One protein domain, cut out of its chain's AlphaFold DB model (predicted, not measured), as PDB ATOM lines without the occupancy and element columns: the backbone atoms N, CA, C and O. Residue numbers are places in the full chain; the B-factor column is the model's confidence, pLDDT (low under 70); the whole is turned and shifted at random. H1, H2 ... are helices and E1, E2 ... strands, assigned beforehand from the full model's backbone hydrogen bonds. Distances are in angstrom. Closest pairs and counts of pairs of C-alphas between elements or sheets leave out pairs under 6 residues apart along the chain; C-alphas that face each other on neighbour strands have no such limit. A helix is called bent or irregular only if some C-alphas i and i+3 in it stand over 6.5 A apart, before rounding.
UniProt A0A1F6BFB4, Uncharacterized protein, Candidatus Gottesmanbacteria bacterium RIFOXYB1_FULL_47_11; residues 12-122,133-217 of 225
ATOM      1  N   GLU A  12     293.611 250.206 293.374       79.62
ATOM      2  CA  GLU A  12     293.961 250.798 292.073       79.62
ATOM      3  C   GLU A  12     293.475 249.923 290.912       79.62
ATOM      4  O   GLU A  12     292.913 250.410 289.933       79.62
ATOM      5  N   ALA A  13     293.628 248.601 291.042       79.31
ATOM      6  CA  ALA A  13     293.105 247.658 290.055       79.31
ATOM      7  C   ALA A  13     291.567 247.661 290.019       79.31
ATOM      8  O   ALA A  13     290.971 247.465 288.960       79.31
ATOM      9  N   HIS A  14     290.925 247.886 291.168       77.62
ATOM     10  CA  HIS A  14     289.474 248.009 291.253       77.62
ATOM     11  C   HIS A  14     288.970 249.292 290.574       77.62
ATOM     12  O   HIS A  14     288.023 249.229 289.794       77.62
ATOM     13  N   GLU A  15     289.629 250.425 290.814       79.56
ATOM     14  CA  GLU A  15     289.304 251.716 290.199       79.56
ATOM     15  C   GLU A  15     289.505 251.693 288.676       79.56
ATOM     16  O   GLU A  15     288.623 252.113 287.925       79.56
ATOM     17  N   ALA A  16     290.605 251.106 288.194       81.50
ATOM     18  CA  ALA A  16     290.846 250.935 286.762       81.50
ATOM     19  C   ALA A  16     289.766 250.066 286.089       81.50
ATOM     20  O   ALA A  16     289.256 250.423 285.026       81.50
ATOM     21  N   ALA A  17     289.363 248.961 286.727       80.50
ATOM     22  CA  ALA A  17     288.298 248.096 286.216       80.50
ATOM     23  C   ALA A  17     286.923 248.794 286.208       80.50
ATOM     24  O   ALA A  17     286.143 248.608 285.272       80.50
ATOM     25  N   GLN A  18     286.629 249.617 287.223       80.88
ATOM     26  CA  GLN A  18     285.424 250.455 287.263       80.88
ATOM     27  C   GLN A  18     285.410 251.476 286.127       80.88
ATOM     28  O   GLN A  18     284.383 251.646 285.460       80.88
ATOM     29  N   HIS A  19     286.540 252.139 285.887       83.00
ATOM     30  CA  HIS A  19     286.685 253.103 284.806       83.00
ATOM     31  C   HIS A  19     286.477 252.436 283.439       83.00
ATOM     32  O   HIS A  19     285.640 252.885 282.656       83.00
ATOM     33  N   GLU A  20     287.148 251.310 283.177       84.62
ATOM     34  CA  GLU A  20     287.003 250.553 281.928       84.62
ATOM     35  C   GLU A  20     285.552 250.104 281.693       84.62
ATOM     36  O   GLU A  20     284.985 250.336 280.623       84.62
ATOM     37  N   ALA A  21     284.911 249.514 282.708       83.75
ATOM     38  CA  ALA A  21     283.521 249.080 282.610       83.75
ATOM     39  C   ALA A  21     282.561 250.259 282.362       83.75
ATOM     40  O   ALA A  21     281.584 250.109 281.621       83.75
ATOM     41  N   THR A  22     282.855 251.431 282.938       85.25
ATOM     42  CA  THR A  22     282.087 252.665 282.723       85.25
ATOM     43  C   THR A  22     282.196 253.131 281.282       85.25
ATOM     44  O   THR A  22     281.172 253.346 280.638       85.25
ATOM     45  N   MET A  23     283.412 253.220 280.747       84.94
ATOM     46  CA  MET A  23     283.630 253.651 279.365       84.94
ATOM     47  C   MET A  23     282.980 252.699 278.357       84.94
ATOM     48  O   MET A  23     282.323 253.153 277.421       84.94
ATOM     49  N   LEU A  24     283.067 251.383 278.584       86.81
ATOM     50  CA  LEU A  24     282.380 250.388 277.753       86.81
ATOM     51  C   LEU A  24     280.857 250.551 277.788       86.81
ATOM     52  O   LEU A  24     280.199 250.482 276.749       86.81
ATOM     53  N   LEU A  25     280.274 250.758 278.972       86.62
ATOM     54  CA  LEU A  25     278.838 250.990 279.097       86.62
ATOM     55  C   LEU A  25     278.412 252.255 278.346       86.62
ATOM     56  O   LEU A  25     277.425 252.229 277.613       86.62
ATOM     57  N   LEU A  26     279.144 253.348 278.540       85.38
ATOM     58  CA  LEU A  26     278.852 254.627 277.912       85.38
ATOM     59  C   LEU A  26     278.944 254.551 276.381       85.38
ATOM     60  O   LEU A  26     278.067 255.081 275.702       85.38
ATOM     61  N   GLY A  27     279.923 253.815 275.845       86.06
ATOM     62  CA  GLY A  27     280.014 253.521 274.412       86.06
ATOM     63  C   GLY A  27     278.769 252.802 273.886       86.06
ATOM     64  O   GLY A  27     278.140 253.264 272.942       86.06
ATOM     65  N   HIS A  28     278.322 251.740 274.560       87.06
ATOM     66  CA  HIS A  28     277.111 251.020 274.150       87.06
ATOM     67  C   HIS A  28     275.822 251.852 274.264       87.06
ATOM     68  O   HIS A  28     274.880 251.641 273.499       87.06
ATOM     69  N   ILE A  29     275.759 252.784 275.217       85.44
ATOM     70  CA  ILE A  29     274.652 253.743 275.333       85.44
ATOM     71  C   ILE A  29     274.663 254.700 274.141       85.44
ATOM     72  O   ILE A  29     273.616 254.917 273.536       85.44
ATOM     73  N   SER A  30     275.841 255.208 273.773       84.81
ATOM     74  CA  SER A  30     276.028 256.030 272.578       84.81
ATOM     75  C   SER A  30     275.600 255.293 271.309       84.81
ATOM     76  O   SER A  30     274.828 255.837 270.525       84.81
ATOM     77  N   ASP A  31     276.013 254.033 271.141       87.25
ATOM     78  CA  ASP A  31     275.639 253.203 269.987       87.25
ATOM     79  C   ASP A  31     274.116 253.015 269.888       87.25
ATOM     80  O   ASP A  31     273.530 253.080 268.803       87.25
ATOM     81  N   ALA A  32     273.457 252.786 271.031       86.75
ATOM     82  CA  ALA A  32     272.007 252.644 271.108       86.75
ATOM     83  C   ALA A  32     271.283 253.948 270.736       86.75
ATOM     84  O   ALA A  32     270.281 253.905 270.016       86.75
ATOM     85  N   PHE A  33     271.801 255.095 271.187       82.31
ATOM     86  CA  PHE A  33     271.280 256.405 270.812       82.31
ATOM     87  C   PHE A  33     271.468 256.680 269.324       82.31
ATOM     88  O   PHE A  33     270.477 256.934 268.645       82.31
ATOM     89  N   SER A  34     272.685 256.545 268.796       82.12
ATOM     90  CA  SER A  34     272.994 256.769 267.376       82.12
ATOM     91  C   SER A  34     272.143 255.879 266.459       82.12
ATOM     92  O   SER A  34     271.579 256.330 265.458       82.12
ATOM     93  N   SER A  35     271.912 254.624 266.855       86.75
ATOM     94  CA  SER A  35     271.031 253.712 266.120       86.75
ATOM     95  C   SER A  35     269.556 254.158 266.145       86.75
ATOM     96  O   SER A  35     268.852 254.030 265.138       86.75
ATOM     97  N   CYS A  36     269.067 254.721 267.261       84.81
ATOM     98  CA  CYS A  36     267.730 255.323 267.329       84.81
ATOM     99  C   CYS A  36     267.660 256.595 266.468       84.81
ATOM    100  O   CYS A  36     266.687 256.777 265.735       84.81
ATOM    101  N   GLY A  37     268.708 257.422 266.503       77.81
ATOM    102  CA  GLY A  37     268.900 258.607 265.664       77.81
ATOM    103  C   GLY A  37     268.820 258.296 264.181       77.81
ATOM    104  O   GLY A  37     268.032 258.889 263.453       77.81
ATOM    105  N   THR A  38     269.547 257.273 263.742       81.56
ATOM    106  CA  THR A  38     269.525 256.801 262.351       81.56
ATOM    107  C   THR A  38     268.114 256.431 261.904       81.56
ATOM    108  O   THR A  38     267.711 256.729 260.778       81.56
ATOM    109  N   LYS A  39     267.317 255.805 262.776       81.50
ATOM    110  CA  LYS A  39     265.912 255.527 262.463       81.50
ATOM    111  C   LYS A  39     265.071 256.798 262.357       81.50
ATOM    112  O   LYS A  39     264.260 256.863 261.443       81.50
ATOM    113  N   ILE A  40     265.282 257.786 263.229       77.31
ATOM    114  CA  ILE A  40     264.620 259.104 263.168       77.31
ATOM    115  C   ILE A  40     264.943 259.800 261.838       77.31
ATOM    116  O   ILE A  40     264.029 260.193 261.120       77.31
ATOM    117  N   MET A  41     266.225 259.871 261.465       74.88
ATOM    118  CA  MET A  41     266.708 260.536 260.244       74.88
ATOM    119  C   MET A  41     266.167 259.923 258.948       74.88
ATOM    120  O   MET A  41     266.018 260.608 257.938       74.88
ATOM    121  N   ASN A  42     265.851 258.627 258.962       74.75
ATOM    122  CA  ASN A  42     265.275 257.944 257.805       74.75
ATOM    123  C   ASN A  42     263.770 258.211 257.619       74.75
ATOM    124  O   ASN A  42     263.218 257.875 256.566       74.75
ATOM    125  N   VAL A  43     263.092 258.814 258.602       68.31
ATOM    126  CA  VAL A  43     261.687 259.209 258.464       68.31
ATOM    127  C   VAL A  43     261.617 260.523 257.688       68.31
ATOM    128  O   VAL A  43     262.041 261.573 258.161       68.31
ATOM    129  N   LYS A  44     261.063 260.475 256.472       61.47
ATOM    130  CA  LYS A  44     260.834 261.659 255.626       61.47
ATOM    131  C   LYS A  44     259.596 262.430 256.089       61.47
ATOM    132  O   LYS A  44     258.586 262.448 255.389       61.47
ATOM    133  N   ASP A  45     259.678 263.034 257.263       68.50
ATOM    134  CA  ASP A  45     258.617 263.869 257.821       68.50
ATOM    135  C   ASP A  45     259.156 265.291 258.087       68.50
ATOM    136  O   ASP A  45     260.130 265.449 258.828       68.50
ATOM    137  N   PRO A  46     258.567 266.334 257.470       64.94
ATOM    138  CA  PRO A  46     258.961 267.725 257.687       64.94
ATOM    139  C   PRO A  46     258.879 268.181 259.151       64.94
ATOM    140  O   PRO A  46     259.680 269.022 259.554       64.94
ATOM    141  N   GLU A  47     257.959 267.636 259.954       66.81
ATOM    142  CA  GLU A  47     257.843 267.958 261.386       66.81
ATOM    143  C   GLU A  47     258.998 267.354 262.201       66.81
ATOM    144  O   GLU A  47     259.385 267.888 263.243       66.81
ATOM    145  N   LEU A  48     259.615 266.286 261.685       67.19
ATOM    146  CA  LEU A  48     260.792 265.640 262.265       67.19
ATOM    147  C   LEU A  48     262.115 266.288 261.837       67.19
ATOM    148  O   LEU A  48     263.125 266.000 262.464       67.19
ATOM    149  N   ALA A  49     262.147 267.190 260.848       69.56
ATOM    150  CA  ALA A  49     263.393 267.834 260.407       69.56
ATOM    151  C   ALA A  49     264.082 268.627 261.536       69.56
ATOM    152  O   ALA A  49     265.291 268.517 261.729       69.56
ATOM    153  N   THR A  50     263.308 269.360 262.343       71.88
ATOM    154  CA  THR A  50     263.821 270.055 263.536       71.88
ATOM    155  C   THR A  50     264.328 269.067 264.590       71.88
ATOM    156  O   THR A  50     265.360 269.303 265.214       71.88
ATOM    157  N   ALA A  51     263.633 267.936 264.763       71.31
ATOM    158  CA  ALA A  51     264.052 266.882 265.680       71.31
ATOM    159  C   ALA A  51     265.336 266.184 265.202       71.31
ATOM    160  O   ALA A  51     266.170 265.850 266.033       71.31
ATOM    161  N   VAL A  52     265.525 266.019 263.888       76.25
ATOM    162  CA  VAL A  52     266.753 265.490 263.277       76.25
ATOM    163  C   VAL A  52     267.939 266.397 263.579       76.25
ATOM    164  O   VAL A  52     268.909 265.921 264.157       76.25
ATOM    165  N   THR A  53     267.849 267.700 263.296       77.25
ATOM    166  CA  THR A  53     268.951 268.631 263.593       77.25
ATOM    167  C   THR A  53     269.244 268.721 265.091       77.25
ATOM    168  O   THR A  53     270.402 268.764 265.501       77.25
ATOM    169  N   ALA A  54     268.210 268.712 265.941       75.94
ATOM    170  CA  ALA A  54     268.405 268.654 267.388       75.94
ATOM    171  C   ALA A  54     269.106 267.351 267.815       75.94
ATOM    172  O   ALA A  54     269.961 267.379 268.700       75.94
ATOM    173  N   PHE A  55     268.775 266.224 267.178       78.31
ATOM    174  CA  PHE A  55     269.398 264.931 267.440       78.31
ATOM    175  C   PHE A  55     270.868 264.895 267.011       78.31
ATOM    176  O   PHE A  55     271.693 264.440 267.794       78.31
ATOM    177  N   GLU A  56     271.203 265.414 265.829       80.81
ATOM    178  CA  GLU A  56     272.588 265.536 265.346       80.81
ATOM    179  C   GLU A  56     273.443 266.347 266.337       80.81
ATOM    180  O   GLU A  56     274.488 265.885 266.793       80.81
ATOM    181  N   ASN A  57     272.943 267.503 266.792       81.25
ATOM    182  CA  ASN A  57     273.627 268.324 267.800       81.25
ATOM    183  C   ASN A  57     273.786 267.605 269.154       81.25
ATOM    184  O   ASN A  57     274.773 267.799 269.877       81.25
ATOM    185  N   ALA A  58     272.798 266.795 269.536       78.81
ATOM    186  CA  ALA A  58     272.869 265.996 270.751       78.81
ATOM    187  C   ALA A  58     273.875 264.845 270.618       78.81
ATOM    188  O   ALA A  58     274.605 264.584 271.573       78.81
ATOM    189  N   GLU A  59     273.958 264.190 269.458       80.50
ATOM    190  CA  GLU A  59     274.955 263.156 269.170       80.50
ATOM    191  C   GLU A  59     276.374 263.725 269.270       80.50
ATOM    192  O   GLU A  59     277.205 263.144 269.970       80.50
ATOM    193  N   ASP A  60     276.618 264.911 268.711       82.06
ATOM    194  CA  ASP A  60     277.892 265.624 268.855       82.06
ATOM    195  C   ASP A  60     278.214 265.946 270.321       82.06
ATOM    196  O   ASP A  60     279.351 265.786 270.773       82.06
ATOM    197  N   SER A  61     277.209 266.357 271.102       79.25
ATOM    198  CA  SER A  61     277.372 266.658 272.531       79.25
ATOM    199  C   SER A  61     277.721 265.406 273.343       79.25
ATOM    200  O   SER A  61     278.605 265.445 274.204       79.25
ATOM    201  N   ILE A  62     277.061 264.279 273.055       80.44
ATOM    202  CA  ILE A  62     277.349 262.978 273.671       80.44
ATOM    203  C   ILE A  62     278.756 262.525 273.276       80.44
ATOM    204  O   ILE A  62     279.564 262.209 274.149       80.44
ATOM    205  N   ALA A  63     279.081 262.557 271.982       80.69
ATOM    206  CA  ALA A  63     280.386 262.170 271.462       80.69
ATOM    207  C   ALA A  63     281.509 263.028 272.052       80.69
ATOM    208  O   ALA A  63     282.558 262.493 272.407       80.69
ATOM    209  N   TYR A  64     281.294 264.336 272.216       79.88
ATOM    210  CA  TYR A  64     282.242 265.206 272.899       79.88
ATOM    211  C   TYR A  64     282.507 264.686 274.312       79.88
ATOM    212  O   TYR A  64     283.648 264.357 274.622       79.88
ATOM    213  N   VAL A  65     281.479 264.524 275.152       77.75
ATOM    214  CA  VAL A  65     281.658 264.050 276.539       77.75
ATOM    215  C   VAL A  65     282.402 262.713 276.602       77.75
ATOM    216  O   VAL A  65     283.287 262.560 277.441       77.75
ATOM    217  N   LEU A  66     282.098 261.776 275.702       76.75
ATOM    218  CA  LEU A  66     282.734 260.454 275.665       76.75
ATOM    219  C   LEU A  66     284.203 260.478 275.231       76.75
ATOM    220  O   LEU A  66     284.965 259.600 275.629       76.75
ATOM    221  N   ASN A  67     284.606 261.471 274.439       78.00
ATOM    222  CA  ASN A  67     285.953 261.583 273.879       78.00
ATOM    223  C   ASN A  67     286.867 262.548 274.652       78.00
ATOM    224  O   ASN A  67     287.948 262.873 274.166       78.00
ATOM    225  N   ASN A  68     286.466 263.023 275.837       76.81
ATOM    226  CA  ASN A  68     287.321 263.851 276.692       76.81
ATOM    227  C   ASN A  68     288.085 262.963 277.699       76.81
ATOM    228  O   ASN A  68     287.516 262.611 278.733       76.81
ATOM    229  N   PRO A  69     289.366 262.616 277.445       70.38
ATOM    230  CA  PRO A  69     290.130 261.687 278.287       70.38
ATOM    231  C   PRO A  69     290.403 262.225 279.700       70.38
ATOM    232  O   PRO A  69     290.631 261.441 280.614       70.38
ATOM    233  N   ASP A  70     290.333 263.544 279.886       78.31
ATOM    234  CA  ASP A  70     290.535 264.214 281.175       78.31
ATOM    235  C   ASP A  70     289.230 264.362 281.984       78.31
ATOM    236  O   ASP A  70     289.174 265.117 282.957       78.31
ATOM    237  N   ALA A  71     288.143 263.704 281.568       80.50
ATOM    238  CA  ALA A  71     286.883 263.759 282.292       80.50
ATOM    239  C   ALA A  71     286.961 262.986 283.618       80.50
ATOM    240  O   ALA A  71     287.358 261.822 283.672       80.50
ATOM    241  N   THR A  72     286.500 263.614 284.696       84.19
ATOM    242  CA  THR A  72     286.369 262.954 285.997       84.19
ATOM    243  C   THR A  72     285.094 262.123 286.012       84.19
ATOM    244  O   THR A  72     284.001 262.657 285.812       84.19
ATOM    245  N   ILE A  73     285.220 260.827 286.300       84.38
ATOM    246  CA  ILE A  73     284.091 259.901 286.401       84.38
ATOM    247  C   ILE A  73     283.851 259.569 287.871       84.38
ATOM    248  O   ILE A  73     284.756 259.164 288.592       84.38
ATOM    249  N   THR A  74     282.615 259.734 288.328       85.00
ATOM    250  CA  THR A  74     282.184 259.351 289.672       85.00
ATOM    251  C   THR A  74     281.027 258.372 289.570       85.00
ATOM    252  O   THR A  74     280.008 258.660 288.941       85.00
ATOM    253  N   LEU A  75     281.179 257.220 290.216       82.50
ATOM    254  CA  LEU A  75     280.149 256.198 290.307       82.50
ATOM    255  C   LEU A  75     279.524 256.250 291.695       82.50
ATOM    256  O   LEU A  75     280.221 256.358 292.703       82.50
ATOM    257  N   SER A  76     278.202 256.148 291.757       80.62
ATOM    258  CA  SER A  76     277.492 256.099 293.030       80.62
ATOM    259  C   SER A  76     276.267 255.193 292.956       80.62
ATOM    260  O   SER A  76     275.653 255.050 291.889       80.62
ATOM    261  N   PRO A  77     275.871 254.583 294.086       77.00
ATOM    262  CA  PRO A  77     274.565 253.969 294.177       77.00
ATOM    263  C   PRO A  77     273.500 255.031 293.947       77.00
ATOM    264  O   PRO A  77     273.568 256.138 294.489       77.00
ATOM    265  N   ARG A  78     272.504 254.701 293.136       75.25
ATOM    266  CA  ARG A  78     271.443 255.648 292.832       75.25
ATOM    267  C   ARG A  78     270.435 255.709 293.986       75.25
ATOM    268  O   ARG A  78     270.070 254.688 294.564       75.25
ATOM    269  N   ALA A  79     269.974 256.915 294.315       66.62
ATOM    270  CA  ALA A  79     268.931 257.125 295.317       66.62
ATOM    271  C   ALA A  79     267.556 256.677 294.790       66.62
ATOM    272  O   ALA A  79     267.189 256.999 293.654       66.62
ATOM    273  N   THR A  80     266.778 255.985 295.623       62.59
ATOM    274  CA  THR A  80     265.388 255.610 295.321       62.59
ATOM    275  C   THR A  80     264.541 256.859 295.098       62.59
ATOM    276  O   THR A  80     264.593 257.796 295.897       62.59
ATOM    277  N   ARG A  81     263.735 256.886 294.032       57.00
ATOM    278  CA  ARG A  81     262.731 257.940 293.830       57.00
ATOM    279  C   ARG A  81     261.375 257.524 294.409       57.00
ATOM    280  O   ARG A  81     261.036 256.345 294.341       57.00
ATOM    281  N   PRO A  82     260.563 258.482 294.894       54.66
ATOM    282  CA  PRO A  82     259.181 258.218 295.308       54.66
ATOM    283  C   PRO A  82     258.333 257.561 294.207       54.66
ATOM    284  O   PRO A  82     257.484 256.724 294.499       54.66
ATOM    285  N   ASP A  83     258.609 257.906 292.945       55.22
ATOM    286  CA  ASP A  83     257.893 257.403 291.768       55.22
ATOM    287  C   ASP A  83     258.514 256.141 291.153       55.22
ATOM    288  O   ASP A  83     258.052 255.686 290.102       55.22
ATOM    289  N   ASP A  84     259.549 255.556 291.771       56.41
ATOM    290  CA  ASP A  84     260.055 254.251 291.346       56.41
ATOM    291  C   ASP A  84     258.963 253.206 291.645       56.41
ATOM    292  O   ASP A  84     258.911 252.580 292.699       56.41
ATOM    293  N   LYS A  85     258.052 253.000 290.683       49.97
ATOM    294  CA  LYS A  85     256.960 252.009 290.756       49.97
ATOM    295  C   LYS A  85     257.469 250.562 290.792       49.97
ATOM    296  O   LYS A  85     256.674 249.626 290.890       49.97
ATOM    297  N   ILE A  86     258.779 250.369 290.663       52.44
ATOM    298  CA  ILE A  86     259.441 249.072 290.633       52.44
ATOM    299  C   ILE A  86     259.751 248.689 292.079       52.44
ATOM    300  O   ILE A  86     260.611 249.284 292.722       52.44
ATOM    301  N   LYS A  87     259.031 247.691 292.602       54.97
ATOM    302  CA  LYS A  87     259.393 247.050 293.871       54.97
ATOM    303  C   LYS A  87     260.797 246.467 293.716       54.97
ATOM    304  O   LYS A  87     260.970 245.575 292.893       54.97
ATOM    305  N   ILE A  88     261.756 246.964 294.497       55.28
ATOM    306  CA  ILE A  88     263.103 246.391 294.578       55.28
ATOM    307  C   ILE A  88     262.985 245.080 295.357       55.28
ATOM    308  O   ILE A  88     262.636 245.085 296.540       55.28
ATOM    309  N   PHE A  89     263.215 243.954 294.686       54.53
ATOM    310  CA  PHE A  89     263.217 242.644 295.332       54.53
ATOM    311  C   PHE A  89     264.560 242.376 296.036       54.53
ATOM    312  O   PHE A  89     265.582 242.959 295.666       54.53
ATOM    313  N   PRO A  90     264.605 241.489 297.049       48.62
ATOM    314  CA  PRO A  90     265.868 241.057 297.644       48.62
ATOM    315  C   PRO A  90     266.849 240.558 296.570       48.62
ATOM    316  O   PRO A  90     266.497 239.697 295.765       48.62
ATOM    317  N   GLY A  91     268.064 241.116 296.551       49.66
ATOM    318  CA  GLY A  91     269.088 240.835 295.533       49.66
ATOM    319  C   GLY A  91     269.087 241.781 294.324       49.66
ATOM    320  O   GLY A  91     269.989 241.694 293.495       49.66
ATOM    321  N   GLU A  92     268.131 242.708 294.218       57.50
ATOM    322  CA  GLU A  92     268.136 243.752 293.186       57.50
ATOM    323  C   GLU A  92     268.907 245.003 293.648       57.50
ATOM    324  O   GLU A  92     268.959 245.346 294.833       57.50
ATOM    325  N   HIS A  93     269.541 245.690 292.694       63.72
ATOM    326  CA  HIS A  93     270.251 246.947 292.933       63.72
ATOM    327  C   HIS A  93     269.318 248.131 292.659       63.72
ATOM    328  O   HIS A  93     268.535 248.108 291.711       63.72
ATOM    329  N   ALA A  94     269.485 249.221 293.406       65.94
ATOM    330  CA  ALA A  94     268.758 250.490 293.242       65.94
ATOM    331  C   ALA A  94     268.914 251.172 291.865       65.94
ATOM    332  O   ALA A  94     268.323 252.222 291.610       65.94
ATOM    333  N   GLY A  95     269.774 250.618 291.007       76.44
ATOM    334  CA  GLY A  95     270.384 251.323 289.889       76.44
ATOM    335  C   GLY A  95     271.725 251.972 290.228       76.44
ATOM    336  O   GLY A  95     272.098 252.117 291.394       76.44
ATOM    337  N   VAL A  96     272.451 252.353 289.185       79.75
ATOM    338  CA  VAL A  96     273.739 253.047 289.266       79.75
ATOM    339  C   VAL A  96     273.544 254.473 288.758       79.75
ATOM    340  O   VAL A  96     272.735 254.710 287.858       79.75
ATOM    341  N   SER A  97     274.252 255.420 289.363       86.81
ATOM    342  CA  SER A  97     274.396 256.779 288.851       86.81
ATOM    343  C   SER A  97     275.856 257.005 288.482       86.81
ATOM    344  O   SER A  97     276.752 256.788 289.303       86.81
ATOM    345  N   ILE A  98     276.082 257.415 287.239       88.00
ATOM    346  CA  ILE A  98     277.392 257.759 286.695       88.00
ATOM    347  C   ILE A  98     277.380 259.256 286.447       88.00
ATOM    348  O   ILE A  98     276.571 259.747 285.663       88.00
ATOM    349  N   GLN A  99     278.271 259.979 287.109       89.19
ATOM    350  CA  GLN A  99     278.496 261.389 286.850       89.19
ATOM    351  C   GLN A  99     279.833 261.561 286.138       89.19
ATOM    352  O   GLN A  99     280.859 261.099 286.623       89.19
ATOM    353  N   ILE A 100     279.809 262.252 285.006       87.88
ATOM    354  CA  ILE A 100     280.980 262.605 284.211       87.88
ATOM    355  C   ILE A 100     281.104 264.121 284.265       87.88
ATOM    356  O   ILE A 100     280.149 264.828 283.943       87.88
ATOM    357  N   VAL A 101     282.258 264.619 284.689       87.50
ATOM    358  CA  VAL A 101     282.568 266.051 284.715       87.50
ATOM    359  C   VAL A 101     283.710 266.298 283.744       87.50
ATOM    360  O   VAL A 101     284.828 265.838 283.960       87.50
ATOM    361  N   THR A 102     283.414 267.002 282.659       84.38
ATOM    362  CA  THR A 102     284.409 267.355 281.637       84.38
ATOM    363  C   THR A 102     285.262 268.556 282.076       84.38
ATOM    364  O   THR A 102     284.828 269.330 282.936       84.38
ATOM    365  N   PRO A 103     286.437 268.791 281.456       81.69
ATOM    366  CA  PRO A 103     287.264 269.971 281.739       81.69
ATOM    367  C   PRO A 103     286.560 271.311 281.483       81.69
ATOM    368  O   PRO A 103     286.888 272.316 282.108       81.69
ATOM    369  N   THR A 104     285.566 271.336 280.590       82.50
ATOM    370  CA  THR A 104     284.746 272.528 280.316       82.50
ATOM    371  C   THR A 104     283.672 272.771 281.377       82.50
ATOM    372  O   THR A 104     282.964 273.775 281.318       82.50
ATOM    373  N   GLY A 105     283.543 271.877 282.363       82.38
ATOM    374  CA  GLY A 105     282.550 271.947 283.431       82.38
ATOM    375  C   GLY A 105     281.174 271.405 283.040       82.38
ATOM    376  O   GLY A 105     280.251 271.494 283.848       82.38
ATOM    377  N   VAL A 106     281.017 270.848 281.830       82.00
ATOM    378  CA  VAL A 106     279.795 270.125 281.448       82.00
ATOM    379  C   VAL A 106     279.688 268.872 282.305       82.00
ATOM    380  O   VAL A 106     280.655 268.109 282.424       82.00
ATOM    381  N   ILE A 107     278.505 268.670 282.882       85.44
ATOM    382  CA  ILE A 107     278.194 267.517 283.720       85.44
ATOM    383  C   ILE A 107     277.234 266.618 282.948       85.44
ATOM    384  O   ILE A 107     276.123 267.040 282.638       85.44
ATOM    385  N   ALA A 108     277.628 265.375 282.687       87.94
ATOM    386  CA  ALA A 108     276.716 264.339 282.220       87.94
ATOM    387  C   ALA A 108     276.367 263.406 283.383       87.94
ATOM    388  O   ALA A 108     277.247 262.939 284.104       87.94
ATOM    389  N   ARG A 109     275.077 263.145 283.589       88.62
ATOM    390  CA  ARG A 109     274.581 262.189 284.581       88.62
ATOM    391  C   ARG A 109     273.813 261.091 283.879       88.62
ATOM    392  O   ARG A 109     272.786 261.363 283.265       88.62
ATOM    393  N   VAL A 110     274.291 259.862 284.015       88.50
ATOM    394  CA  VAL A 110     273.624 258.672 283.497       88.50
ATOM    395  C   VAL A 110     273.045 257.882 284.656       88.50
ATOM    396  O   VAL A 110     273.771 257.460 285.554       88.50
ATOM    397  N   ASN A 111     271.733 257.690 284.639       86.75
ATOM    398  CA  ASN A 111     270.991 256.998 285.681       86.75
ATOM    399  C   ASN A 111     270.341 255.738 285.115       86.75
ATOM    400  O   ASN A 111     269.699 255.777 284.065       86.75
ATOM    401  N   PHE A 112     270.441 254.644 285.864       82.50
ATOM    402  CA  PHE A 112     269.814 253.371 285.518       82.50
ATOM    403  C   PHE A 112     268.714 253.023 286.520       82.50
ATOM    404  O   PHE A 112     268.893 253.198 287.724       82.50
ATOM    405  N   TYR A 113     267.575 252.530 286.031       76.75
ATOM    406  CA  TYR A 113     266.378 252.255 286.829       76.75
ATOM    407  C   TYR A 113     265.848 250.854 286.526       76.75
ATOM    408  O   TYR A 113     265.484 250.583 285.382       76.75
ATOM    409  N   GLY A 114     265.708 250.014 287.557       69.81
ATOM    410  CA  GLY A 114     265.033 248.709 287.475       69.81
ATOM    411  C   GLY A 114     265.629 247.729 286.457       69.81
ATOM    412  O   GLY A 114     266.602 248.039 285.786       69.81
ATOM    413  N   GLY A 115     265.072 246.517 286.359       62.44
ATOM    414  CA  GLY A 115     265.420 245.537 285.310       62.44
ATOM    415  C   GLY A 115     266.858 244.989 285.328       62.44
ATOM    416  O   GLY A 115     267.211 244.147 284.505       62.44
ATOM    417  N   LEU A 116     267.680 245.436 286.273       58.34
ATOM    418  CA  LEU A 116     269.095 245.132 286.385       58.34
ATOM    419  C   LEU A 116     269.338 243.884 287.242       58.34
ATOM    420  O   LEU A 116     268.964 243.870 288.416       58.34
ATOM    421  N   ARG A 117     269.981 242.844 286.688       57.81
ATOM    422  CA  ARG A 117     270.245 241.583 287.410       57.81
ATOM    423  C   ARG A 117     271.637 241.009 287.207       57.81
ATOM    424  O   ARG A 117     272.229 241.112 286.136       57.81
ATOM    425  N   ASP A 118     272.095 240.297 288.233       45.41
ATOM    426  CA  ASP A 118     273.242 239.407 288.149       45.41
ATOM    427  C   ASP A 118     272.876 238.143 287.351       45.41
ATOM    428  O   ASP A 118     272.027 237.350 287.756       45.41
ATOM    429  N   SER A 119     273.531 237.932 286.206       39.34
ATOM    430  CA  SER A 119     273.328 236.728 285.391       39.34
ATOM    431  C   SER A 119     273.769 235.419 286.068       39.34
ATOM    432  O   SER A 119     273.492 234.358 285.518       39.34
ATOM    433  N   GLN A 120     274.460 235.462 287.219       40.38
ATOM    434  CA  GLN A 120     274.857 234.261 287.969       40.38
ATOM    435  C   GLN A 120     273.754 233.728 288.895       40.38
ATOM    436  O   GLN A 120     273.755 232.539 289.184       40.38
ATOM    437  N   HIS A 121     272.766 234.547 289.273       39.72
ATOM    438  CA  HIS A 121     271.677 234.133 290.172       39.72
ATOM    439  C   HIS A 121     270.355 233.821 289.453       39.72
ATOM    440  O   HIS A 121     269.327 233.614 290.097       39.72
ATOM    441  N   ALA A 122     270.365 233.729 288.117       40.44
ATOM    442  CA  ALA A 122     269.204 233.258 287.357       40.44
ATOM    443  C   ALA A 122     268.817 231.811 287.731       40.44
ATOM    444  O   ALA A 122     267.640 231.464 287.695       40.44
ATOM    445  N   ARG A 133     256.842 226.347 291.325       45.56
ATOM    446  CA  ARG A 133     257.300 226.663 289.960       45.56
ATOM    447  C   ARG A 133     256.263 227.344 289.076       45.56
ATOM    448  O   ARG A 133     256.670 228.083 288.197       45.56
ATOM    449  N   HIS A 134     254.961 227.121 289.253       47.94
ATOM    450  CA  HIS A 134     253.950 227.735 288.378       47.94
ATOM    451  C   HIS A 134     253.614 229.183 288.775       47.94
ATOM    452  O   HIS A 134     253.529 230.046 287.901       47.94
ATOM    453  N   SER A 135     253.499 229.481 290.076       47.06
ATOM    454  CA  SER A 135     253.320 230.862 290.559       47.06
ATOM    455  C   SER A 135     254.632 231.654 290.532       47.06
ATOM    456  O   SER A 135     254.632 232.869 290.337       47.06
ATOM    457  N   HIS A 136     255.769 230.966 290.662       43.78
ATOM    458  CA  HIS A 136     257.082 231.570 290.519       43.78
ATOM    459  C   HIS A 136     257.497 231.678 289.062       43.78
ATOM    460  O   HIS A 136     258.176 232.633 288.773       43.78
ATOM    461  N   ALA A 137     257.052 230.839 288.121       48.31
ATOM    462  CA  ALA A 137     257.270 231.104 286.694       48.31
ATOM    463  C   ALA A 137     256.625 232.432 286.291       48.31
ATOM    464  O   ALA A 137     257.292 233.273 285.715       48.31
ATOM    465  N   THR A 138     255.387 232.704 286.711       51.59
ATOM    466  CA  THR A 138     254.735 234.002 286.451       51.59
ATOM    467  C   THR A 138     255.431 235.164 287.160       51.59
ATOM    468  O   THR A 138     255.563 236.240 286.580       51.59
ATOM    469  N   ARG A 139     255.918 234.966 288.393       48.75
ATOM    470  CA  ARG A 139     256.724 235.974 289.097       48.75
ATOM    471  C   ARG A 139     258.074 236.189 288.417       48.75
ATOM    472  O   ARG A 139     258.420 237.328 288.170       48.75
ATOM    473  N   THR A 140     258.800 235.127 288.102       51.41
ATOM    474  CA  THR A 140     260.113 235.087 287.450       51.41
ATOM    475  C   THR A 140     260.038 235.623 286.030       51.41
ATOM    476  O   THR A 140     260.943 236.340 285.645       51.41
ATOM    477  N   ASP A 141     258.953 235.398 285.292       53.03
ATOM    478  CA  ASP A 141     258.703 235.986 283.972       53.03
ATOM    479  C   ASP A 141     258.350 237.474 284.088       53.03
ATOM    480  O   ASP A 141     258.866 238.299 283.333       53.03
ATOM    481  N   ALA A 142     257.525 237.864 285.068       54.91
ATOM    482  CA  ALA A 142     257.229 239.274 285.353       54.91
ATOM    483  C   ALA A 142     258.479 240.044 285.811       54.91
ATOM    484  O   ALA A 142     258.659 241.214 285.491       54.91
ATOM    485  N   VAL A 143     259.355 239.360 286.539       54.16
ATOM    486  CA  VAL A 143     260.658 239.824 287.012       54.16
ATOM    487  C   VAL A 143     261.606 239.875 285.799       54.16
ATOM    488  O   VAL A 143     262.169 240.929 285.518       54.16
ATOM    489  N   ALA A 144     261.744 238.825 284.987       54.41
ATOM    490  CA  ALA A 144     262.602 238.754 283.791       54.41
ATOM    491  C   ALA A 144     262.208 239.728 282.670       54.41
ATOM    492  O   ALA A 144     263.059 240.138 281.887       54.41
ATOM    493  N   SER A 145     260.940 240.134 282.608       57.75
ATOM    494  CA  SER A 145     260.431 241.101 281.629       57.75
ATOM    495  C   SER A 145     260.490 242.561 282.095       57.75
ATOM    496  O   SER A 145     260.044 243.455 281.361       57.75
ATOM    497  N   GLN A 146     261.039 242.835 283.289       65.44
ATOM    498  CA  GLN A 146     261.152 244.203 283.785       65.44
ATOM    499  C   GLN A 146     262.084 245.038 282.894       65.44
ATOM    500  O   GLN A 146     263.220 244.638 282.640       65.44
ATOM    501  N   PRO A 147     261.629 246.211 282.429       75.94
ATOM    502  CA  PRO A 147     262.476 247.105 281.660       75.94
ATOM    503  C   PRO A 147     263.575 247.717 282.531       75.94
ATOM    504  O   PRO A 147     263.314 248.111 283.668       75.94
ATOM    505  N   THR A 148     264.760 247.893 281.949       78.94
ATOM    506  CA  THR A 148     265.760 248.830 282.474       78.94
ATOM    507  C   THR A 148     265.508 250.187 281.835       78.94
ATOM    508  O   THR A 148     265.533 250.297 280.608       78.94
ATOM    509  N   GLN A 149     265.258 251.220 282.633       83.81
ATOM    510  CA  GLN A 149     265.233 252.590 282.122       83.81
ATOM    511  C   GLN A 149     266.631 253.180 282.234       83.81
ATOM    512  O   GLN A 149     267.322 252.986 283.235       83.81
ATOM    513  N   ILE A 150     267.043 253.880 281.191       86.94
ATOM    514  CA  ILE A 150     268.326 254.557 281.089       86.94
ATOM    515  C   ILE A 150     267.997 256.015 280.846       86.94
ATOM    516  O   ILE A 150     267.275 256.337 279.906       86.94
ATOM    517  N   ASN A 151     268.511 256.887 281.693       87.44
ATOM    518  CA  ASN A 151     268.348 258.315 281.529       87.44
ATOM    519  C   ASN A 151     269.724 258.974 281.448       87.44
ATOM    520  O   ASN A 151     270.582 258.689 282.283       87.44
ATOM    521  N   LEU A 152     269.904 259.851 280.467       88.38
ATOM    522  CA  LEU A 152     271.068 260.711 280.318       88.38
ATOM    523  C   LEU A 152     270.619 262.167 280.446       88.38
ATOM    524  O   LEU A 152     269.807 262.643 279.658       88.38
ATOM    525  N   HIS A 153     271.203 262.874 281.405       89.31
ATOM    526  CA  HIS A 153     271.068 264.315 281.557       89.31
ATOM    527  C   HIS A 153     272.409 264.993 281.289       89.31
ATOM    528  O   HIS A 153     273.420 264.567 281.850       89.31
ATOM    529  N   MET A 154     272.423 266.075 280.512       88.06
ATOM    530  CA  MET A 154     273.598 266.937 280.371       88.06
ATOM    531  C   MET A 154     273.284 268.354 280.829       88.06
ATOM    532  O   MET A 154     272.264 268.936 280.462       88.06
ATOM    533  N   PHE A 155     274.177 268.892 281.653       88.88
ATOM    534  CA  PHE A 155     274.048 270.196 282.287       88.88
ATOM    535  C   PHE A 155     275.206 271.092 281.873       88.88
ATOM    536  O   PHE A 155     276.369 270.673 281.880       88.88
ATOM    537  N   SER A 156     274.882 272.345 281.572       86.69
ATOM    538  CA  SER A 156     275.874 273.399 281.402       86.69
ATOM    539  C   SER A 156     276.465 273.779 282.765       86.69
ATOM    540  O   SER A 156     275.777 273.655 283.786       86.69
ATOM    541  N   PRO A 157     277.712 274.282 282.816       84.75
ATOM    542  CA  PRO A 157     278.325 274.721 284.064       84.75
ATOM    543  C   PRO A 157     277.405 275.682 284.834       84.75
ATOM    544  O   PRO A 157     276.914 276.665 284.279       84.75
ATOM    545  N   GLY A 158     277.137 275.383 286.107       80.88
ATOM    546  CA  GLY A 158     276.326 276.232 286.990       80.88
ATOM    547  C   GLY A 158     274.810 276.223 286.746       80.88
ATOM    548  O   GLY A 158     274.103 276.967 287.422       80.88
ATOM    549  N   HIS A 159     274.295 275.398 285.830       81.00
ATOM    550  CA  HIS A 159     272.859 275.313 285.545       81.00
ATOM    551  C   HIS A 159     272.202 274.148 286.295       81.00
ATOM    552  O   HIS A 159     272.794 273.081 286.460       81.00
ATOM    553  N   VAL A 160     270.970 274.368 286.765       80.81
ATOM    554  CA  VAL A 160     270.179 273.352 287.487       80.81
ATOM    555  C   VAL A 160     269.383 272.476 286.523       80.81
ATOM    556  O   VAL A 160     269.248 271.279 286.761       80.81
ATOM    557  N   GLU A 161     268.889 273.060 285.432       84.19
ATOM    558  CA  GLU A 161     268.135 272.344 284.405       84.19
ATOM    559  C   GLU A 161     269.079 271.738 283.358       84.19
ATOM    560  O   GLU A 161     270.063 272.385 282.972       84.19
ATOM    561  N   PRO A 162     268.810 270.506 282.893       86.88
ATOM    562  CA  PRO A 162     269.588 269.911 281.824       86.88
ATOM    563  C   PRO A 162     269.264 270.601 280.496       86.88
ATOM    564  O   PRO A 162     268.097 270.810 280.166       86.88
ATOM    565  N   PHE A 163     270.288 270.915 279.702       85.81
ATOM    566  CA  PHE A 163     270.076 271.368 278.322       85.81
ATOM    567  C   PHE A 163     269.746 270.194 277.389       85.81
ATOM    568  O   PHE A 163     269.123 270.395 276.348       85.81
ATOM    569  N   LEU A 164     270.126 268.972 277.791       86.25
ATOM    570  CA  LEU A 164     269.805 267.720 277.112       86.25
ATOM    571  C   LEU A 164     269.285 266.681 278.117       86.25
ATOM    572  O   LEU A 164     269.976 266.350 279.082       86.25
ATOM    573  N   ASP A 165     268.084 266.153 277.883       87.06
ATOM    574  CA  ASP A 165     267.472 265.069 278.662       87.06
ATOM    575  C   ASP A 165     266.971 263.963 277.729       87.06
ATOM    576  O   ASP A 165     266.074 264.179 276.907       87.06
ATOM    577  N   ILE A 166     267.557 262.772 277.860       85.94
ATOM    578  CA  ILE A 166     267.255 261.629 277.004       85.94
ATOM    579  C   ILE A 166     266.879 260.408 277.836       85.94
ATOM    580  O   ILE A 166     267.597 260.014 278.756       85.94
ATOM    581  N   TRP A 167     265.777 259.761 277.459       87.69
ATOM    582  CA  TRP A 167     265.295 258.535 278.087       87.69
ATOM    583  C   TRP A 167     265.253 257.376 277.103       87.69
ATOM    584  O   TRP A 167     264.642 257.473 276.037       87.69
ATOM    585  N   MET A 168     265.821 256.244 277.512       87.62
ATOM    586  CA  MET A 168     265.645 254.959 276.852       87.62
ATOM    587  C   MET A 168     265.043 253.925 277.787       87.62
ATOM    588  O   MET A 168     265.271 253.914 278.996       87.62
ATOM    589  N   ILE A 169     264.337 252.978 277.187       85.56
ATOM    590  CA  ILE A 169     263.877 251.767 277.842       85.56
ATOM    591  C   ILE A 169     264.493 250.570 277.123       85.56
ATOM    592  O   ILE A 169     264.191 250.316 275.957       85.56
ATOM    593  N   SER A 170     265.320 249.814 277.842       81.94
ATOM    594  CA  SER A 170     265.864 248.531 277.404       81.94
ATOM    595  C   SER A 170     264.984 247.383 277.900       81.94
ATOM    596  O   SER A 170     264.614 247.313 279.076       81.94
ATOM    597  N   ARG A 171     264.621 246.488 276.983       77.25
ATOM    598  CA  ARG A 171     263.876 245.244 277.212       77.25
ATOM    599  C   ARG A 171     264.588 244.095 276.493       77.25
ATOM    600  O   ARG A 171     265.366 244.364 275.580       77.25
ATOM    601  N   PRO A 172     264.268 242.824 276.805       70.06
ATOM    602  CA  PRO A 172     264.920 241.676 276.169       70.06
ATOM    603  C   PRO A 172     264.922 241.690 274.630       70.06
ATOM    604  O   PRO A 172     265.837 241.159 274.012       70.06
ATOM    605  N   ASN A 173     263.914 242.305 274.005       71.75
ATOM    606  CA  ASN A 173     263.691 242.295 272.557       71.75
ATOM    607  C   ASN A 173     263.539 243.685 271.915       71.75
ATOM    608  O   ASN A 173     263.228 243.774 270.728       71.75
ATOM    609  N   LYS A 174     263.731 244.775 272.669       79.25
ATOM    610  CA  LYS A 174     263.751 246.128 272.097       79.25
ATOM    611  C   LYS A 174     264.520 247.128 272.955       79.25
ATOM    612  O   LYS A 174     264.494 247.042 274.181       79.25
ATOM    613  N   ILE A 175     265.106 248.123 272.298       84.50
ATOM    614  CA  ILE A 175     265.565 249.373 272.905       84.50
ATOM    615  C   ILE A 175     264.695 250.481 272.325       84.50
ATOM    616  O   ILE A 175     264.547 250.585 271.110       84.50
ATOM    617  N   GLN A 176     264.079 251.278 273.188       86.25
ATOM    618  CA  GLN A 176     263.152 252.328 272.787       86.25
ATOM    619  C   GLN A 176     263.612 253.664 273.353       86.25
ATOM    620  O   GLN A 176     263.715 253.792 274.570       86.25
ATOM    621  N   LEU A 177     263.830 254.649 272.486       84.38
ATOM    622  CA  LEU A 177     263.933 256.052 272.866       84.38
ATOM    623  C   LEU A 177     262.520 256.553 273.187       84.38
ATOM    624  O   LEU A 177     261.626 256.414 272.353       84.38
ATOM    625  N   THR A 178     262.297 257.060 274.400       83.62
ATOM    626  CA  THR A 178     260.964 257.501 274.856       83.62
ATOM    627  C   THR A 178     260.840 259.005 275.017       83.62
ATOM    628  O   THR A 178     259.733 259.533 274.969       83.62
ATOM    629  N   THR A 179     261.949 259.691 275.272       82.69
ATOM    630  CA  THR A 179     261.971 261.139 275.477       82.69
ATOM    631  C   THR A 179     263.302 261.666 274.978       82.69
ATOM    632  O   THR A 179     264.343 261.090 275.297       82.69
ATOM    633  N   PHE A 180     263.257 262.753 274.216       79.94
ATOM    634  CA  PHE A 180     264.430 263.468 273.736       79.94
ATOM    635  C   PHE A 180     264.162 264.970 273.842       79.94
ATOM    636  O   PHE A 180     263.348 265.521 273.105       79.94
ATOM    637  N   LYS A 181     264.817 265.638 274.786       81.06
ATOM    638  CA  LYS A 181     264.679 267.081 274.990       81.06
ATOM    639  C   LYS A 181     266.031 267.735 274.810       81.06
ATOM    640  O   LYS A 181     266.934 267.445 275.583       81.06
ATOM    641  N   PHE A 182     266.142 268.615 273.826       77.62
ATOM    642  CA  PHE A 182     267.314 269.450 273.588       77.62
ATOM    643  C   PHE A 182     266.822 270.883 273.426       77.62
ATOM    644  O   PHE A 182     266.129 271.163 272.453       77.62
ATOM    645  N   GLU A 183     267.067 271.737 274.424       70.88
ATOM    646  CA  GLU A 183     266.604 273.141 274.446       70.88
ATOM    647  C   GLU A 183     265.126 273.334 273.991       70.88
ATOM    648  O   GLU A 183     264.753 274.351 273.412       70.88
ATOM    649  N   GLY A 184     264.263 272.337 274.254       58.31
ATOM    650  CA  GLY A 184     262.871 272.262 273.792       58.31
ATOM    651  C   GLY A 184     262.216 270.891 274.075       58.31
ATOM    652  O   GLY A 184     262.930 269.911 274.314       58.31
ATOM    653  N   PRO A 185     260.869 270.781 274.110       58.84
ATOM    654  CA  PRO A 185     260.178 269.522 274.397       58.84
ATOM    655  C   PRO A 185     259.782 268.767 273.114       58.84
ATOM    656  O   PRO A 185     258.814 269.139 272.452       58.84
ATOM    657  N   HIS A 186     260.476 267.670 272.798       63.69
ATOM    658  CA  HIS A 186     260.049 266.731 271.757       63.69
ATOM    659  C   HIS A 186     259.800 265.334 272.348       63.69
ATOM    660  O   HIS A 186     260.677 264.712 272.949       63.69
ATOM    661  N   ASP A 187     258.588 264.814 272.162       64.12
ATOM    662  CA  ASP A 187     258.281 263.423 272.496       64.12
ATOM    663  C   ASP A 187     258.617 262.543 271.288       64.12
ATOM    664  O   ASP A 187     257.832 262.395 270.354       64.12
ATOM    665  N   VAL A 188     259.827 261.978 271.295       69.06
ATOM    666  CA  VAL A 188     260.305 261.077 270.240       69.06
ATOM    667  C   VAL A 188     260.158 259.636 270.702       69.06
ATOM    668  O   VAL A 188     260.711 259.242 271.728       69.06
ATOM    669  N   ASN A 189     259.427 258.839 269.922       74.31
ATOM    670  CA  ASN A 189     259.184 257.432 270.213       74.31
ATOM    671  C   ASN A 189     259.669 256.550 269.060       74.31
ATOM    672  O   ASN A 189     258.897 256.155 268.186       74.31
ATOM    673  N   VAL A 190     260.968 256.256 269.060       79.12
ATOM    674  CA  VAL A 190     261.615 255.408 268.054       79.12
ATOM    675  C   VAL A 190     262.269 254.217 268.738       79.12
ATOM    676  O   VAL A 190     262.870 254.345 269.803       79.12
ATOM    677  N   ALA A 191     262.120 253.034 268.141       83.81
ATOM    678  CA  ALA A 191     262.612 251.791 268.715       83.81
ATOM    679  C   ALA A 191     263.469 250.992 267.731       83.81
ATOM    680  O   ALA A 191     263.151 250.873 266.543       83.81
ATOM    681  N   ILE A 192     264.522 250.389 268.270       82.88
ATOM    682  CA  ILE A 192     265.322 249.348 267.633       82.88
ATOM    683  C   ILE A 192     264.861 248.009 268.216       82.88
ATOM    684  O   ILE A 192     264.710 247.863 269.434       82.88
ATOM    685  N   THR A 193     264.608 247.042 267.352       83.25
ATOM    686  CA  THR A 193     264.107 245.706 267.659       83.25
ATOM    687  C   THR A 193     265.136 244.647 267.282       83.25
ATOM    688  O   THR A 193     266.147 244.920 266.641       83.25
ATOM    689  N   ASP A 194     264.869 243.407 267.672       77.88
ATOM    690  CA  ASP A 194     265.705 242.232 267.400       77.88
ATOM    691  C   ASP A 194     265.937 241.906 265.919       77.88
ATOM    692  O   ASP A 194     266.850 241.144 265.590       77.88
ATOM    693  N   THR A 195     265.155 242.512 265.034       83.44
ATOM    694  CA  THR A 195     265.305 242.449 263.578       83.44
ATOM    695  C   THR A 195     266.304 243.459 263.010       83.44
ATOM    696  O   THR A 195     266.713 243.310 261.861       83.44
ATOM    697  N   ASP A 196     266.681 244.493 263.764       84.12
ATOM    698  CA  ASP A 196     267.621 245.507 263.291       84.12
ATOM    699  C   ASP A 196     269.073 245.023 263.393       84.12
ATOM    700  O   ASP A 196     269.480 244.334 264.337       84.12
ATOM    701  N   TYR A 197     269.887 245.417 262.413       79.62
ATOM    702  CA  TYR A 197     271.312 245.103 262.405       79.62
ATOM    703  C   TYR A 197     272.005 245.672 263.653       79.62
ATOM    704  O   TYR A 197     271.764 246.807 264.051       79.62
ATOM    705  N   GLY A 198     272.867 244.874 264.287       79.88
ATOM    706  CA  GLY A 198     273.608 245.288 265.482       79.88
ATOM    707  C   GLY A 198     272.825 245.228 266.800       79.88
ATOM    708  O   GLY A 198     273.453 245.303 267.856       79.88
ATOM    709  N   PHE A 199     271.503 244.986 266.785       80.94
ATOM    710  CA  PHE A 199     270.677 244.963 268.003       80.94
ATOM    711  C   PHE A 199     271.226 244.029 269.089       80.94
ATOM    712  O   PHE A 199     271.360 244.423 270.248       80.94
ATOM    713  N   LYS A 200     271.576 242.787 268.724       77.25
ATOM    714  CA  LYS A 200     272.111 241.797 269.675       77.25
ATOM    715  C   LYS A 200     273.441 242.232 270.285       77.25
ATOM    716  O   LYS A 200     273.660 241.989 271.467       77.25
ATOM    717  N   THR A 201     274.307 242.868 269.499       82.31
ATOM    718  CA  THR A 201     275.607 243.366 269.965       82.31
ATOM    719  C   THR A 201     275.415 244.503 270.963       82.31
ATOM    720  O   THR A 201     275.953 244.430 272.065       82.31
ATOM    721  N   ILE A 202     274.581 245.491 270.620       81.88
ATOM    722  CA  ILE A 202     274.282 246.647 271.476       81.88
ATOM    723  C   ILE A 202     273.626 246.186 272.781       81.88
ATOM    724  O   ILE A 202     274.101 246.507 273.866       81.88
ATOM    725  N   THR A 203     272.565 245.376 272.700       79.12
ATOM    726  CA  THR A 203     271.860 244.888 273.896       79.12
ATOM    727  C   THR A 203     272.743 244.015 274.777       79.12
ATOM    728  O   THR A 203     272.777 244.234 275.986       79.12
ATOM    729  N   SER A 204     273.480 243.054 274.214       75.88
ATOM    730  CA  SER A 204     274.359 242.182 275.005       75.88
ATOM    731  C   SER A 204     275.503 242.966 275.649       75.88
ATOM    732  O   SER A 204     275.829 242.720 276.809       75.88
ATOM    733  N   GLY A 205     276.077 243.929 274.921       80.56
ATOM    734  CA  GLY A 205     277.097 244.846 275.426       80.56
ATOM    735  C   GLY A 205     276.583 245.689 276.591       80.56
ATOM    736  O   GLY A 205     277.156 245.639 277.678       80.56
ATOM    737  N   LEU A 206     275.446 246.373 276.406       81.25
ATOM    738  CA  LEU A 206     274.771 247.148 277.454       81.25
ATOM    739  C   LEU A 206     274.551 246.312 278.718       81.25
ATOM    740  O   LEU A 206     274.953 246.725 279.803       81.25
ATOM    741  N   HIS A 207     273.954 245.123 278.587       75.75
ATOM    742  CA  HIS A 207     273.668 244.259 279.735       75.75
ATOM    743  C   HIS A 207     274.948 243.791 280.435       75.75
ATOM    744  O   HIS A 207     275.007 243.788 281.665       75.75
ATOM    745  N   LYS A 208     275.984 243.413 279.676       76.69
ATOM    746  CA  LYS A 208     277.257 242.947 280.234       76.69
ATOM    747  C   LYS A 208     277.982 244.056 280.997       76.69
ATOM    748  O   LYS A 208     278.382 243.836 282.138       76.69
ATOM    749  N   SER A 209     278.130 245.237 280.397       81.19
ATOM    750  CA  SER A 209     278.825 246.365 281.029       81.19
ATOM    751  C   SER A 209     278.066 246.865 282.254       81.19
ATOM    752  O   SER A 209     278.660 247.086 283.306       81.19
ATOM    753  N   MET A 210     276.737 246.931 282.159       78.19
ATOM    754  CA  MET A 210     275.868 247.271 283.281       78.19
ATOM    755  C   MET A 210     276.033 246.311 284.457       78.19
ATOM    756  O   MET A 210     276.246 246.738 285.589       78.19
ATOM    757  N   LYS A 211     275.977 245.003 284.184       74.69
ATOM    758  CA  LYS A 211     276.170 243.974 285.203       74.69
ATOM    759  C   LYS A 211     277.521 244.141 285.905       74.69
ATOM    760  O   LYS A 211     277.575 244.109 287.131       74.69
ATOM    761  N   ASN A 212     278.595 244.316 285.136       76.38
ATOM    762  CA  ASN A 212     279.935 244.487 285.695       76.38
ATOM    763  C   ASN A 212     280.004 245.701 286.628       76.38
ATOM    764  O   ASN A 212     280.551 245.590 287.720       76.38
ATOM    765  N   LEU A 213     279.392 246.820 286.240       76.69
ATOM    766  CA  LEU A 213     279.357 248.031 287.059       76.69
ATOM    767  C   LEU A 213     278.573 247.847 288.354       76.69
ATOM    768  O   LEU A 213     279.025 248.281 289.407       76.69
ATOM    769  N   MET A 214     277.432 247.163 288.310       74.69
ATOM    770  CA  MET A 214     276.647 246.896 289.518       74.69
ATOM    771  C   MET A 214     277.402 246.063 290.552       74.69
ATOM    772  O   MET A 214     277.237 246.290 291.742       74.69
ATOM    773  N   LEU A 215     278.224 245.105 290.113       72.56
ATOM    774  CA  LEU A 215     279.046 244.297 291.019       72.56
ATOM    775  C   LEU A 215     280.150 245.119 291.701       72.56
ATOM    776  O   LEU A 215     280.676 244.707 292.732       72.56
ATOM    777  N   MET A 216     280.508 246.267 291.126       74.75
ATOM    778  CA  MET A 216     281.546 247.158 291.639       74.75
ATOM    779  C   MET A 216     280.985 248.301 292.495       74.75
ATOM    780  O   MET A 216     281.755 248.969 293.180       74.75
ATOM    781  N   VAL A 217     279.670 248.538 292.468       72.94
ATOM    782  CA  VAL A 217     279.009 249.595 293.243       72.94
ATOM    783  C   VAL A 217     278.356 248.982 294.491       72.94
ATOM    784  O   VAL A 217     277.588 248.029 294.377       72.94
TER     785      VAL A 217
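Overview. This is residues 12 to 122 and 133 to 217 of the 225 residues of an uncharacterized protein of Candidatus Gottesmanbacteria bacterium RIFOXYB1_FULL_47_11 (UniProt A0A1F6BFB4). One twisted sheet of seven strands curls round the long helix H1, and H2 and H4 lie beside H1 over the same face; no named helix covers the other face. Residues 133 to 139 of H3 stick out from this two-layer body as a free arm. The printed part has 196 residues, with four named helices and seven named strands in the order H1 H2 E1 E2 E3 H3 E4 E5 E6 E7 H4; the sheet runs E1 E2 E3 E4 E5 E6 E7, antiparallel throughout. The class is mixed, helices and strands, and the whole is compact, with a radius of gyration of the C-alphas of 17.1 A and spans of 52 by 44 by 34 A.

Arrangement. H1, residues 12 to 41, and H2, residues 46 to 66, form a helical hairpin: they touch, closest at the C-alphas of Met 41 and Val 52, 5.8 A, at a shallow tilt of 15 degrees, opposite ways. H2 is only just irregular, with C-alphas 47 and 50 6.7 A apart. E1, residues 72 to 77, E2, residues 96 to 101, and E3, residues 107 to 113, form a meander, each strand the antiparallel neighbour of the one before; N 74 and O 99 are 2.8 A apart, N 100 and O 108 2.8 A. H3, residues 133 to 144, is not on the sheet and touches no helix. E4, residues 148 to 155, is antiparallel to E3, with N 109 and O 153 at 2.8 A. E4, E5, residues 164 to 171, E6, residues 174 to 182, and E7, residues 190 to 193, form a second meander; N 150 and O 168 are 2.8 A apart, N 167 and O 179 2.9 A, N 192 and O 175 2.8 A. H4, residues 199 to 216, touches H1, closest at the C-alphas of Leu 25 and Ser 209, 5.0 A, at a shallow tilt of 30 degrees, opposite ways. H2 and H4 run across the strands, at heights over the sheet of 9.2 A and 8.6 A, and are apart. Every O i to N i+4 pair is within hydrogen-bond range in H1, H3 and H4, and 15 of 17 are in H2.

Along the chain. H1 begins at C-alpha 12, (293.961, 250.798, 292.073), and spans 43.0 A; H2 spans 30.7 A, H4 26.1 A and E6 23.6 A. H4 ends at C-alpha 216, (281.546, 247.158, 291.639).

Size, cuts and confidence. The C-alphas farthest apart, of Thr 104 and His 134, are 55.0 A apart. Residues 123 to 132 are not printed; C-alphas 122 and 133 are 13.9 A apart across this cut. The link from E1 to E2, residues 78 to 95, is long. Mean pLDDT of the printed part is 74.8; residues 43 to 49, 79 to 94, 114 to 122, 133 to 146 and 184 to 188 are under 70.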